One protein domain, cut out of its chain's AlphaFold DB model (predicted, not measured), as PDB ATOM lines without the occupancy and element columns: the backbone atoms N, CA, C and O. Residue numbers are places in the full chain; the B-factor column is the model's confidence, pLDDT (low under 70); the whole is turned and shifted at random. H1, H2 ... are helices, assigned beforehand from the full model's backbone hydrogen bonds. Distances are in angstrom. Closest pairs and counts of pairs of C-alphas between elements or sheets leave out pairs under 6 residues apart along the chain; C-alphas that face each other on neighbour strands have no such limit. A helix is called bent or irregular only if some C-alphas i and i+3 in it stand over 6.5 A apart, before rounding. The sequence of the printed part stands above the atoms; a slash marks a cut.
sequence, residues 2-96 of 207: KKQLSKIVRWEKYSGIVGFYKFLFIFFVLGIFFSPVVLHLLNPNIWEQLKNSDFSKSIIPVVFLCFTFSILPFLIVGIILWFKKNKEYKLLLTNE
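AT A GLANCE: This is residues 2 to 96 of the 207 residues of an uncharacterized protein of Flavobacterium weaverense (UniProt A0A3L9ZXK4). This is a long, thin rod in which the printed part runs out along H1 and then H2, turns at one end through the short helix H3, and comes back as the long helix H4. H2 crosses H4 at a slant, H1 packs on the late residues of H4, and residues 51 to 57, of which 55 to 57 belong to H4, stick out at the turn. The printed part has 95 residues, with four named helices in the order H1, H2, H3, H4 and no named strand, and its class is all helix. It is only just extended, close to loose, with a radius of gyration of the C-alphas of 18.9 A and spans of 61 by 20 by 18 A.

IN THESE COORDINATES: Find C-alpha 2 at (23.941, -70.555, -49.154); here H1 begins, residues 2 to 12, 15.6 A from first to last C-alpha. Next look at H2, residues 16 to 42, which covers 37.1 A and has a kink of 44 degrees near residue 36; it is irregular, but only just, with C-alphas 33 and 36 at 7.0 A. H3 follows as residues 46 to 51. Then find C-alpha 55 at (17.977, -21.925, -19.841), where H4 begins; it runs 53.5 A to C-alpha 94 at (38.723, -66.332, -41.234). H4 has a kink of 34 degrees near residue 66 and is irregular, but only just, with C-alphas 57 and 60 at 6.8 A.

HOW THE PARTS SIT: Start at H1, which touches H4; the closest C-alphas, of Trp 11 and Tyr 89, are 5.6 A apart. Their tilt is shallow, 32 degrees, opposite ways, and H4 touches H1 with residues 85 to 93 alone. H1 and H2 are only just apart, with their closest C-alphas 8.2 A from each other. H2 touches H4 at a steep tilt of 39 degrees, opposite ways; look at Gly 31 and Ile 71, whose C-alphas are the closest at 4.0 A. H4 touches H2 with residues 65 to 82 alone. H2 and H3 only just touch, only at the corner, with 3 pairs of C-alphas within 8 A; the closest are those of His 40 and Ile 46, 6.4 A apart, and their lines are about perpendicular at 85 degrees. H3 and H4 are close but not clearly touching, with the C-alphas of Leu 50 and Ser 58 the closest at 6.7 A. In H1 and H3 every O i to N i+4 pair is within hydrogen-bond range, against 21 of 23 in H2 and 32 of 36 in H4.

THE WHOLE: The two C-alphas farthest apart are those of Lys 2 and Asn 52, at 61.4 A. The printed part has no cut, and its three links are tight. The mean pLDDT of the printed part is 80.9; look for values under 70 at residues 2 to 5 and 55 to 56.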
ATOM      1  N   LYS A   2      24.897 -71.702 -49.137       61.94
ATOM      2  CA  LYS A   2      23.941 -70.555 -49.154       61.94
ATOM      3  C   LYS A   2      23.648 -69.922 -47.773       61.94
ATOM      4  O   LYS A   2      23.656 -68.704 -47.655       61.94
ATOM      5  N   LYS A   3      23.475 -70.731 -46.714       66.56
ATOM      6  CA  LYS A   3      23.225 -70.250 -45.333       66.56
ATOM      7  C   LYS A   3      24.418 -69.534 -44.671       66.56
ATOM      8  O   LYS A   3      24.210 -68.713 -43.782       66.56
ATOM      9  N   GLN A   4      25.656 -69.854 -45.054       62.91
ATOM     10  CA  GLN A   4      26.851 -69.185 -44.514       62.91
ATOM     11  C   GLN A   4      27.075 -67.841 -45.206       62.91
ATOM     12  O   GLN A   4      27.227 -66.835 -44.522       62.91
ATOM     13  N   LEU A   5      26.957 -67.800 -46.536       66.81
ATOM     14  CA  LEU A   5      26.996 -66.558 -47.315       66.81
ATOM     15  C   LEU A   5      25.929 -65.554 -46.850       66.81
ATOM     16  O   LEU A   5      26.246 -64.392 -46.613       66.81
ATOM     17  N   SER A   6      24.697 -66.005 -46.581       74.56
ATOM     18  CA  SER A   6      23.646 -65.124 -46.044       74.56
ATOM     19  C   SER A   6      23.955 -64.569 -44.648       74.56
ATOM     20  O   SER A   6      23.474 -63.494 -44.293       74.56
ATOM     21  N   LYS A   7      24.731 -65.297 -43.829       74.44
ATOM     22  CA  LYS A   7      25.184 -64.800 -42.523       74.44
ATOM     23  C   LYS A   7      26.307 -63.781 -42.705       74.44
ATOM     24  O   LYS A   7      26.223 -62.717 -42.112       74.44
ATOM     25  N   ILE A   8      27.297 -64.066 -43.548       73.25
ATOM     26  CA  ILE A   8      28.423 -63.158 -43.808       73.25
ATOM     27  C   ILE A   8      27.916 -61.793 -44.297       73.25
ATOM     28  O   ILE A   8      28.232 -60.784 -43.676       73.25
ATOM     29  N   VAL A   9      27.026 -61.765 -45.294       75.88
ATOM     30  CA  VAL A   9      26.422 -60.520 -45.816       75.88
ATOM     31  C   VAL A   9      25.623 -59.769 -44.739       75.88
ATOM     32  O   VAL A   9      25.664 -58.546 -44.643       75.88
ATOM     33  N   ARG A  10      24.913 -60.486 -43.855       76.12
ATOM     34  CA  ARG A  10      24.172 -59.865 -42.740       76.12
ATOM     35  C   ARG A  10      25.100 -59.192 -41.724       76.12
ATOM     36  O   ARG A  10      24.699 -58.208 -41.092       76.12
ATOM     37  N   TRP A  11      26.284 -59.757 -41.523       77.81
ATOM     38  CA  TRP A  11      27.238 -59.337 -40.501       77.81
ATOM     39  C   TRP A  11      28.300 -58.354 -41.025       77.81
ATOM     40  O   TRP A  11      28.906 -57.638 -40.232       77.81
ATOM     41  N   GLU A  12      28.445 -58.222 -42.342       79.31
ATOM     42  CA  GLU A  12      29.355 -57.280 -43.009       79.31
ATOM     43  C   GLU A  12      29.160 -55.823 -42.567       79.31
ATOM     44  O   GLU A  12      30.126 -55.081 -42.400       79.31
ATOM     45  N   LYS A  13      27.922 -55.427 -42.250       77.81
ATOM     46  CA  LYS A  13      27.600 -54.085 -41.736       77.81
ATOM     47  C   LYS A  13      28.242 -53.736 -40.386       77.81
ATOM     48  O   LYS A  13      28.215 -52.572 -39.997       77.81
ATOM     49  N   TYR A  14      28.769 -54.723 -39.659       74.06
ATOM     50  CA  TYR A  14      29.492 -54.518 -38.398       74.06
ATOM     51  C   TYR A  14      31.013 -54.496 -38.593       74.06
ATOM     52  O   TYR A  14      31.746 -54.372 -37.614       74.06
ATOM     53  N   SER A  15      31.491 -54.605 -39.835       76.56
ATOM     54  CA  SER A  15      32.909 -54.550 -40.161       76.56
ATOM     55  C   SER A  15      33.433 -53.112 -40.213       76.56
ATOM     56  O   SER A  15      32.742 -52.172 -40.618       76.56
ATOM     57  N   GLY A  16      34.687 -52.950 -39.788       78.56
ATOM     58  CA  GLY A  16      35.417 -51.690 -39.883       78.56
ATOM     59  C   GLY A  16      34.881 -50.550 -39.010       78.56
ATOM     60  O   GLY A  16      33.893 -50.659 -38.283       78.56
ATOM     61  N   ILE A  17      35.579 -49.420 -39.102       77.75
ATOM     62  CA  ILE A  17      35.308 -48.198 -38.332       77.75
ATOM     63  C   ILE A  17      33.934 -47.602 -38.684       77.75
ATOM     64  O   ILE A  17      33.215 -47.114 -37.818       77.75
ATOM     65  N   VAL A  18      33.510 -47.709 -39.946       81.06
ATOM     66  CA  VAL A  18      32.204 -47.205 -40.399       81.06
ATOM     67  C   VAL A  18      31.048 -48.008 -39.790       81.06
ATOM     68  O   VAL A  18      30.052 -47.422 -39.363       81.06
ATOM     69  N   GLY A  19      31.177 -49.338 -39.706       79.44
ATOM     70  CA  GLY A  19      30.194 -50.195 -39.038       79.44
ATOM     71  C   GLY A  19      30.112 -49.926 -37.535       79.44
ATOM     72  O   GLY A  19      29.016 -49.905 -36.973       79.44
ATOM     73  N   PHE A  20      31.256 -49.651 -36.898       83.50
ATOM     74  CA  PHE A  20      31.332 -49.234 -35.496       83.50
ATOM     75  C   PHE A  20      30.560 -47.938 -35.242       83.50
ATOM     76  O   PHE A  20      29.654 -47.931 -34.411       83.50
ATOM     77  N   TYR A  21      30.840 -46.872 -35.998       84.81
ATOM     78  CA  TYR A  21      30.149 -45.594 -35.816       84.81
ATOM     79  C   TYR A  21      28.651 -45.687 -36.096       84.81
ATOM     80  O   TYR A  21      27.860 -45.167 -35.316       84.81
ATOM     81  N   LYS A  22      28.238 -46.392 -37.157       83.56
ATOM     82  CA  LYS A  22      26.809 -46.610 -37.445       83.56
ATOM     83  C   LYS A  22      26.109 -47.347 -36.308       83.56
ATOM     84  O   LYS A  22      24.985 -47.002 -35.956       83.56
ATOM     85  N   PHE A  23      26.763 -48.353 -35.729       85.19
ATOM     86  CA  PHE A  23      26.191 -49.098 -34.615       85.19
ATOM     87  C   PHE A  23      26.137 -48.258 -33.340       85.19
ATOM     88  O   PHE A  23      25.091 -48.205 -32.704       85.19
ATOM     89  N   LEU A  24      27.212 -47.544 -33.001       87.69
ATOM     90  CA  LEU A  24      27.225 -46.649 -31.845       87.69
ATOM     91  C   LEU A  24      26.233 -45.506 -31.968       87.69
ATOM     92  O   LEU A  24      25.616 -45.152 -30.972       87.69
ATOM     93  N   PHE A  25      26.032 -44.968 -33.167       89.06
ATOM     94  CA  PHE A  25      25.051 -43.918 -33.395       89.06
ATOM     95  C   PHE A  25      23.634 -44.375 -33.028       89.06
ATOM     96  O   PHE A  25      22.896 -43.621 -32.406       89.06
ATOM     97  N   ILE A  26      23.272 -45.632 -33.314       89.25
ATOM     98  CA  ILE A  26      21.979 -46.196 -32.892       89.25
ATOM     99  C   ILE A  26      21.853 -46.166 -31.363       89.25
ATOM    100  O   ILE A  26      20.826 -45.741 -30.841       89.25
ATOM    101  N   PHE A  27      22.896 -46.575 -30.637       88.44
ATOM    102  CA  PHE A  27      22.887 -46.576 -29.171       88.44
ATOM    103  C   PHE A  27      22.949 -45.168 -28.572       88.44
ATOM    104  O   PHE A  27      22.299 -44.906 -27.567       88.44
ATOM    105  N   PHE A  28      23.656 -44.245 -29.216       88.94
ATOM    106  CA  PHE A  28      23.652 -42.831 -28.858       88.94
ATOM    107  C   PHE A  28      22.246 -42.233 -28.973       88.94
ATOM    108  O   PHE A  28      21.759 -41.614 -28.030       88.94
ATOM    109  N   VAL A  29      21.564 -42.484 -30.095       91.38
ATOM    110  CA  VAL A  29      20.183 -42.042 -30.325       91.38
ATOM    111  C   VAL A  29      19.236 -42.663 -29.298       91.38
ATOM    112  O   VAL A  29      18.419 -41.943 -28.731       91.38
ATOM    113  N   LEU A  30      19.376 -43.958 -28.988       88.25
ATOM    114  CA  LEU A  30      18.618 -44.592 -27.903       88.25
ATOM    115  C   LEU A  30      18.855 -43.883 -26.563       88.25
ATOM    116  O   LEU A  30      17.892 -43.528 -25.893       88.25
ATOM    117  N   GLY A  31      20.108 -43.597 -26.206       84.50
ATOM    118  CA  GLY A  31      20.432 -42.834 -25.000       84.50
ATOM    119  C   GLY A  31      19.777 -41.450 -24.966       84.50
ATOM    120  O   GLY A  31      19.245 -41.041 -23.938       84.50
ATOM    121  N   ILE A  32      19.721 -40.739 -26.093       88.31
ATOM    122  CA  ILE A  32      18.992 -39.463 -26.172       88.31
ATOM    123  C   ILE A  32      17.490 -39.678 -25.944       88.31
ATOM    124  O   ILE A  32      16.890 -38.966 -25.143       88.31
ATOM    125  N   PHE A  33      16.882 -40.675 -26.589       89.69
ATOM    126  CA  PHE A  33      15.450 -40.961 -26.440       89.69
ATOM    127  C   PHE A  33      15.055 -41.367 -25.017       89.69
ATOM    128  O   PHE A  33      13.974 -41.002 -24.559       89.69
ATOM    129  N   PHE A  34      15.917 -42.094 -24.304       86.12
ATOM    130  CA  PHE A  34      15.664 -42.499 -22.918       86.12
ATOM    131  C   PHE A  34      15.997 -41.406 -21.892       86.12
ATOM    132  O   PHE A  34      15.550 -41.492 -20.749       86.12
ATOM    133  N   SER A  35      16.727 -40.359 -22.281       86.38
ATOM    134  CA  SER A  35      17.153 -39.290 -21.370       86.38
ATOM    135  C   SER A  35      15.995 -38.584 -20.637       86.38
ATOM    136  O   SER A  35      16.101 -38.444 -19.420       86.38
ATOM    137  N   PRO A  36      14.872 -38.200 -21.283       83.81
ATOM    138  CA  PRO A  36      13.726 -37.594 -20.595       83.81
ATOM    139  C   PRO A  36      13.117 -38.494 -19.512       83.81
ATOM    140  O   PRO A  36      12.754 -38.019 -18.437       83.81
ATOM    141  N   VAL A  37      13.037 -39.800 -19.782       85.38
ATOM    142  CA  VAL A  37      12.497 -40.795 -18.844       85.38
ATOM    143  C   VAL A  37      13.427 -40.942 -17.644       85.38
ATOM    144  O   VAL A  37      12.974 -40.911 -16.505       85.38
ATOM    145  N   VAL A  38      14.735 -41.042 -17.892       80.81
ATOM    146  CA  VAL A  38      15.752 -41.134 -16.834       80.81
ATOM    147  C   VAL A  38      15.762 -39.875 -15.966       80.81
ATOM    148  O   VAL A  38      15.790 -39.983 -14.744       80.81
ATOM    149  N   LEU A  39      15.678 -38.686 -16.568       81.50
ATOM    150  CA  LEU A  39      15.594 -37.429 -15.821       81.50
ATOM    151  C   LEU A  39      14.354 -37.370 -14.927       81.50
ATOM    152  O   LEU A  39      14.466 -36.979 -13.769       81.50
ATOM    153  N   HIS A  40      13.194 -37.778 -15.443       81.12
ATOM    154  CA  HIS A  40      11.956 -37.805 -14.668       81.12
ATOM    155  C   HIS A  40      12.004 -38.831 -13.523       81.12
ATOM    156  O   HIS A  40      11.502 -38.559 -12.439       81.12
ATOM    157  N   LEU A  41      12.656 -39.983 -13.728       83.38
ATOM    158  CA  LEU A  41      12.875 -40.979 -12.671       83.38
ATOM    159  C   LEU A  41      13.816 -40.474 -11.570       83.38
ATOM    160  O   LEU A  41      13.593 -40.764 -10.398       83.38
ATOM    161  N   LEU A  42      14.863 -39.733 -11.938       78.00
ATOM    162  CA  LEU A  42      15.802 -39.152 -10.976       78.00
ATOM    163  C   LEU A  42      15.185 -37.971 -10.214       78.00
ATOM    164  O   LEU A  42      15.486 -37.773  -9.039       78.00
ATOM    165  N   ASN A  43      14.338 -37.183 -10.877       79.69
ATOM    166  CA  ASN A  43      13.619 -36.066 -10.280       79.69
ATOM    167  C   ASN A  43      12.280 -35.837 -11.015       79.69
ATOM    168  O   ASN A  43      12.261 -35.242 -12.095       79.69
ATOM    169  N   PRO A  44      11.141 -36.239 -10.423       82.69
ATOM    170  CA  PRO A  44       9.828 -36.090 -11.053       82.69
ATOM    171  C   PRO A  44       9.468 -34.637 -11.397       82.69
ATOM    172  O   PRO A  44       8.822 -34.386 -12.416       82.69
ATOM    173  N   ASN A  45       9.967 -33.680 -10.607       82.50
ATOM    174  CA  ASN A  45       9.680 -32.249 -10.738       82.50
ATOM    175  C   ASN A  45      10.676 -31.515 -11.655       82.50
ATOM    176  O   ASN A  45      10.625 -30.289 -11.771       82.50
ATOM    177  N   ILE A  46      11.585 -32.240 -12.324       77.75
ATOM    178  CA  ILE A  46      12.633 -31.661 -13.182       77.75
ATOM    179  C   ILE A  46      12.054 -30.748 -14.276       77.75
ATOM    180  O   ILE A  46      12.640 -29.718 -14.595       77.75
ATOM    181  N   TRP A  47      10.879 -31.079 -14.820       81.19
ATOM    182  CA  TRP A  47      10.241 -30.318 -15.898       81.19
ATOM    183  C   TRP A  47       9.703 -28.965 -15.433       81.19
ATOM    184  O   TRP A  47       9.819 -27.978 -16.156       81.19
ATOM    185  N   GLU A  48       9.163 -28.895 -14.218       80.56
ATOM    186  CA  GLU A  48       8.719 -27.633 -13.618       80.56
ATOM    187  C   GLU A  48       9.912 -26.759 -13.232       80.56
ATOM    188  O   GLU A  48       9.905 -25.551 -13.471       80.56
ATOM    189  N   GLN A  49      10.975 -27.375 -12.707       76.50
ATOM    190  CA  GLN A  49      12.224 -26.682 -12.390       76.50
ATOM    191  C   GLN A  49      12.879 -26.098 -13.647       76.50
ATOM    192  O   GLN A  49      13.337 -24.961 -13.610       76.50
ATOM    193  N   LEU A  50      12.860 -26.834 -14.766       77.06
ATOM    194  CA  LEU A  50      13.371 -26.368 -16.058       77.06
ATOM    195  C   LEU A  50      12.514 -25.274 -16.696       77.06
ATOM    196  O   LEU A  50      13.038 -24.429 -17.415       77.06
ATOM    197  N   LYS A  51      11.202 -25.281 -16.445       79.56
ATOM    198  CA  LYS A  51      10.286 -24.242 -16.932       79.56
ATOM    199  C   LYS A  51      10.524 -22.898 -16.239       79.56
ATOM    200  O   LYS A  51      10.326 -21.854 -16.853       79.56
ATOM    201  N   ASN A  52      10.936 -22.940 -14.973       76.62
ATOM    202  CA  ASN A  52      11.120 -21.764 -14.126       76.62
ATOM    203  C   ASN A  52      12.581 -21.290 -14.043       76.62
ATOM    204  O   ASN A  52      12.863 -20.327 -13.332       76.62
ATOM    205  N   SER A  53      13.515 -21.962 -14.723       75.19
ATOM    206  CA  SER A  53      14.938 -21.648 -14.658       75.19
ATOM    207  C   SER A  53      15.458 -20.938 -15.908       75.19
ATOM    208  O   SER A  53      14.967 -21.126 -17.020       75.19
ATOM    209  N   ASP A  54      16.515 -20.138 -15.731       76.94
ATOM    210  CA  ASP A  54      17.276 -19.599 -16.857       76.94
ATOM    211  C   ASP A  54      17.885 -20.763 -17.653       76.94
ATOM    212  O   ASP A  54      18.702 -21.532 -17.133       76.94
ATOM    213  N   PHE A  55      17.536 -20.857 -18.938       66.75
ATOM    214  CA  PHE A  55      17.977 -21.925 -19.841       66.75
ATOM    215  C   PHE A  55      19.501 -22.145 -19.806       66.75
ATOM    216  O   PHE A  55      19.973 -23.280 -19.766       66.75
ATOM    217  N   SER A  56      20.288 -21.066 -19.727       68.62
ATOM    218  CA  SER A  56      21.756 -21.121 -19.668       68.62
ATOM    219  C   SER A  56      22.312 -21.723 -18.371       68.62
ATOM    220  O   SER A  56      23.381 -22.330 -18.400       68.62
ATOM    221  N   LYS A  57      21.593 -21.603 -17.246       73.00
ATOM    222  CA  LYS A  57      22.018 -22.132 -15.936       73.00
ATOM    223  C   LYS A  57      21.633 -23.599 -15.749       73.00
ATOM    224  O   LYS A  57      22.337 -24.328 -15.054       73.00
ATOM    225  N   SER A  58      20.550 -24.047 -16.382       72.12
ATOM    226  CA  SER A  58      20.049 -25.420 -16.222       72.12
ATOM    227  C   SER A  58      20.495 -26.392 -17.308       72.12
ATOM    228  O   SER A  58      20.454 -27.599 -17.079       72.12
ATOM    229  N   ILE A  59      20.972 -25.910 -18.460       78.56
ATOM    230  CA  ILE A  59      21.346 -26.802 -19.562       78.56
ATOM    231  C   ILE A  59      22.567 -27.668 -19.244       78.56
ATOM    232  O   ILE A  59      22.556 -28.856 -19.545       78.56
ATOM    233  N   ILE A  60      23.594 -27.115 -18.589       80.00
ATOM    234  CA  ILE A  60      24.829 -27.852 -18.284       80.00
ATOM    235  C   ILE A  60      24.551 -29.016 -17.311       80.00
ATOM    236  O   ILE A  60      24.905 -30.148 -17.649       80.00
ATOM    237  N   PRO A  61      23.872 -28.809 -16.160       80.25
ATOM    238  CA  PRO A  61      23.514 -29.908 -15.264       80.25
ATOM    239  C   PRO A  61      22.616 -30.958 -15.922       80.25
ATOM    240  O   PRO A  61      22.835 -32.153 -15.738       80.25
ATOM    241  N   VAL A  62      21.632 -30.537 -16.723       82.69
ATOM    242  CA  VAL A  62      20.723 -31.466 -17.411       82.69
ATOM    243  C   VAL A  62      21.465 -32.306 -18.442       82.69
ATOM    244  O   VAL A  62      21.328 -33.526 -18.438       82.69
ATOM    245  N   VAL A  63      22.299 -31.688 -19.280       83.75
ATOM    246  CA  VAL A  63      23.118 -32.404 -20.267       83.75
ATOM    247  C   VAL A  63      24.070 -33.375 -19.572       83.75
ATOM    248  O   VAL A  63      24.198 -34.514 -20.017       83.75
ATOM    249  N   PHE A  64      24.686 -32.971 -18.458       83.62
ATOM    250  CA  PHE A  64      25.542 -33.853 -17.667       83.62
ATOM    251  C   PHE A  64      24.777 -35.069 -17.123       83.62
ATOM    252  O   PHE A  64      25.257 -36.199 -17.242       83.62
ATOM    253  N   LEU A  65      23.574 -34.867 -16.579       81.25
ATOM    254  CA  LEU A  65      22.725 -35.950 -16.077       81.25
ATOM    255  C   LEU A  65      22.272 -36.889 -17.204       81.25
ATOM    256  O   LEU A  65      22.411 -38.106 -17.072       81.25
ATOM    257  N   CYS A  66      21.805 -36.349 -18.335       84.75
ATOM    258  CA  CYS A  66      21.449 -37.140 -19.519       84.75
ATOM    259  C   CYS A  66      22.635 -37.957 -20.029       84.75
ATOM    260  O   CYS A  66      22.497 -39.143 -20.344       84.75
ATOM    261  N   PHE A  67      23.809 -37.330 -20.101       81.75
ATOM    262  CA  PHE A  67      25.010 -37.993 -20.569       81.75
ATOM    263  C   PHE A  67      25.404 -39.140 -19.640       81.75
ATOM    264  O   PHE A  67      25.584 -40.264 -20.097       81.75
ATOM    265  N   THR A  68      25.468 -38.872 -18.339       83.56
ATOM    266  CA  THR A  68      25.953 -39.823 -17.331       83.56
ATOM    267  C   THR A  68      25.012 -41.009 -17.151       83.56
ATOM    268  O   THR A  68      25.467 -42.149 -17.106       83.56
ATOM    269  N   PHE A  69      23.705 -40.760 -17.064       82.69
ATOM    270  CA  PHE A  69      22.734 -41.791 -16.686       82.69
ATOM    271  C   PHE A  69      21.983 -42.412 -17.860       82.69
ATOM    272  O   PHE A  69      21.306 -43.422 -17.680       82.69
ATOM    273  N   SER A  70      22.096 -41.846 -19.061       86.81
ATOM    274  CA  SER A  70      21.435 -42.393 -20.242       86.81
ATOM    275  C   SER A  70      22.428 -42.651 -21.368       86.81
ATOM    276  O   SER A  70      22.714 -43.803 -21.694       86.81
ATOM    277  N   ILE A  71      23.033 -41.605 -21.927       85.12
ATOM    278  CA  ILE A  71      23.829 -41.730 -23.154       85.12
ATOM    279  C   ILE A  71      25.054 -42.631 -22.950       85.12
ATOM    280  O   ILE A  71      25.290 -43.532 -23.755       85.12
ATOM    281  N   LEU A  72      25.809 -42.436 -21.870       85.62
ATOM    282  CA  LEU A  72      27.018 -43.200 -21.576       85.62
ATOM    283  C   LEU A  72      26.722 -44.701 -21.348       85.62
ATOM    284  O   LEU A  72      27.348 -45.514 -22.032       85.62
ATOM    285  N   PRO A  73      25.755 -45.113 -20.501       80.75
ATOM    286  CA  PRO A  73      25.353 -46.515 -20.384       80.75
ATOM    287  C   PRO A  73      24.956 -47.154 -21.719       80.75
ATOM    288  O   PRO A  73      25.429 -48.245 -22.043       80.75
ATOM    289  N   PHE A  74      24.136 -46.473 -22.527       84.94
ATOM    290  CA  PHE A  74      23.736 -46.998 -23.834       84.94
ATOM    291  C   PHE A  74      24.930 -47.135 -24.785       84.94
ATOM    292  O   PHE A  74      25.045 -48.155 -25.467       84.94
ATOM    293  N   LEU A  75      25.852 -46.169 -24.799       86.56
ATOM    294  CA  LEU A  75      27.090 -46.268 -25.573       86.56
ATOM    295  C   LEU A  75      27.943 -47.460 -25.128       86.56
ATOM    296  O   LEU A  75      28.397 -48.213 -25.987       86.56
ATOM    297  N   ILE A  76      28.113 -47.685 -23.821       83.94
ATOM    298  CA  ILE A  76      28.856 -48.840 -23.287       83.94
ATOM    299  C   ILE A  76      28.227 -50.152 -23.774       83.94
ATOM    300  O   ILE A  76      28.927 -51.015 -24.311       83.94
ATOM    301  N   VAL A  77      26.903 -50.287 -23.664       84.62
ATOM    302  CA  VAL A  77      26.174 -51.464 -24.169       84.62
ATOM    303  C   VAL A  77      26.367 -51.622 -25.682       84.62
ATOM    304  O   VAL A  77      26.627 -52.730 -26.162       84.62
ATOM    305  N   GLY A  78      26.299 -50.525 -26.437       85.38
ATOM    306  CA  GLY A  78      26.544 -50.505 -27.876       85.38
ATOM    307  C   GLY A  78      27.950 -50.979 -28.244       85.38
ATOM    308  O   GLY A  78      28.100 -51.813 -29.139       85.38
ATOM    309  N   ILE A  79      28.977 -50.524 -27.522       85.50
ATOM    310  CA  ILE A  79      30.367 -50.962 -27.704       85.50
ATOM    311  C   ILE A  79      30.479 -52.474 -27.468       85.50
ATOM    312  O   ILE A  79      30.993 -53.193 -28.328       85.50
ATOM    313  N   ILE A  80      29.954 -52.975 -26.345       84.12
ATOM    314  CA  ILE A  80      30.020 -54.400 -25.978       84.12
ATOM    315  C   ILE A  80      29.344 -55.272 -27.044       84.12
ATOM    316  O   ILE A  80      29.922 -56.251 -27.530       84.12
ATOM    317  N   LEU A  81      28.124 -54.905 -27.446       85.31
ATOM    318  CA  LEU A  81      27.370 -55.649 -28.453       85.31
ATOM    319  C   LEU A  81      28.041 -55.592 -29.826       85.31
ATOM    320  O   LEU A  81      28.027 -56.594 -30.547       85.31
ATOM    321  N   TRP A  82      28.643 -54.458 -30.189       86.38
ATOM    322  CA  TRP A  82      29.399 -54.357 -31.430       86.38
ATOM    323  C   TRP A  82      30.613 -55.277 -31.422       86.38
ATOM    324  O   TRP A  82      30.793 -56.033 -32.374       86.38
ATOM    325  N   PHE A  83      31.408 -55.272 -30.347       84.00
ATOM    326  CA  PHE A  83      32.571 -56.152 -30.226       84.00
ATOM    327  C   PHE A  83      32.184 -57.620 -30.390       84.00
ATOM    328  O   PHE A  83      32.830 -58.335 -31.160       84.00
ATOM    329  N   LYS A  84      31.094 -58.053 -29.745       83.56
ATOM    330  CA  LYS A  84      30.577 -59.420 -29.889       83.56
ATOM    331  C   LYS A  84      30.216 -59.742 -31.343       83.56
ATOM    332  O   LYS A  84      30.691 -60.730 -31.896       83.56
ATOM    333  N   LYS A  85      29.436 -58.874 -31.991       83.75
ATOM    334  CA  LYS A  85      28.989 -59.066 -33.383       83.75
ATOM    335  C   LYS A  85      30.137 -59.013 -34.393       83.75
ATOM    336  O   LYS A  85      30.156 -59.785 -35.347       83.75
ATOM    337  N   ASN A  86      31.107 -58.129 -34.186       83.88
ATOM    338  CA  ASN A  86      32.299 -58.025 -35.022       83.88
ATOM    339  C   ASN A  86      33.207 -59.255 -34.850       83.88
ATOM    340  O   ASN A  86      33.759 -59.759 -35.824       83.88
ATOM    341  N   LYS A  87      33.322 -59.789 -33.628       82.06
ATOM    342  CA  LYS A  87      34.039 -61.042 -33.363       82.06
ATOM    343  C   LYS A  87      33.382 -62.224 -34.086       82.06
ATOM    344  O   LYS A  87      34.080 -62.961 -34.775       82.06
ATOM    345  N   GLU A  88      32.054 -62.346 -34.031       81.19
ATOM    346  CA  GLU A  88      31.303 -63.353 -34.802       81.19
ATOM    347  C   GLU A  88      31.501 -63.196 -36.318       81.19
ATOM    348  O   GLU A  88      31.695 -64.184 -37.027       81.19
ATOM    349  N   TYR A  89      31.495 -61.961 -36.828       82.19
ATOM    350  CA  TYR A  89      31.756 -61.691 -38.241       82.19
ATOM    351  C   TYR A  89      33.157 -62.142 -38.668       82.19
ATOM    352  O   TYR A  89      33.300 -62.873 -39.649       82.19
ATOM    353  N   LYS A  90      34.188 -61.762 -37.906       82.81
ATOM    354  CA  LYS A  90      35.575 -62.169 -38.168       82.81
ATOM    355  C   LYS A  90      35.746 -63.684 -38.084       82.81
ATOM    356  O   LYS A  90      36.420 -64.259 -38.933       82.81
ATOM    357  N   LEU A  91      35.070 -64.338 -37.137       82.38
ATOM    358  CA  LEU A  91      35.041 -65.797 -37.042       82.38
ATOM    359  C   LEU A  91      34.452 -66.444 -38.303       82.38
ATOM    360  O   LEU A  91      34.992 -67.432 -38.785       82.38
ATOM    361  N   LEU A  92      33.371 -65.895 -38.861       81.44
ATOM    362  CA  LEU A  92      32.766 -66.423 -40.089       81.44
ATOM    363  C   LEU A  92      33.651 -66.236 -41.331       81.44
ATOM    364  O   LEU A  92      33.533 -67.028 -42.263       81.44
ATOM    365  N   LEU A  93      34.497 -65.202 -41.353       81.25
ATOM    366  CA  LEU A  93      35.393 -64.903 -42.471       81.25
ATOM    367  C   LEU A  93      36.679 -65.726 -42.442       81.25
ATOM    368  O   LEU A  93      37.039 -66.325 -43.451       81.25
ATOM    369  N   THR A  94      37.389 -65.721 -41.313       80.44
ATOM    370  CA  THR A  94      38.723 -66.332 -41.234       80.44
ATOM    371  C   THR A  94      38.716 -67.700 -40.565       80.44
ATOM    372  O   THR A  94      39.681 -68.446 -40.698       80.44
ATOM    373  N   ASN A  95      37.630 -68.054 -39.863       79.62
ATOM    374  CA  ASN A  95      37.508 -69.274 -39.058       79.62
ATOM    375  C   ASN A  95      38.663 -69.458 -38.049       79.62
ATOM    376  O   ASN A  95      38.956 -70.572 -37.615       79.62
ATOM    377  N   GLU A  96      39.318 -68.358 -37.670       79.62
ATOM    378  CA  GLU A  96      40.440 -68.362 -36.738       79.62
ATOM    379  C   GLU A  96      39.978 -68.628 -35.302       79.62
ATOM    380  O   GLU A  96      38.957 -68.103 -34.842       79.62
TER     381      GLU A  96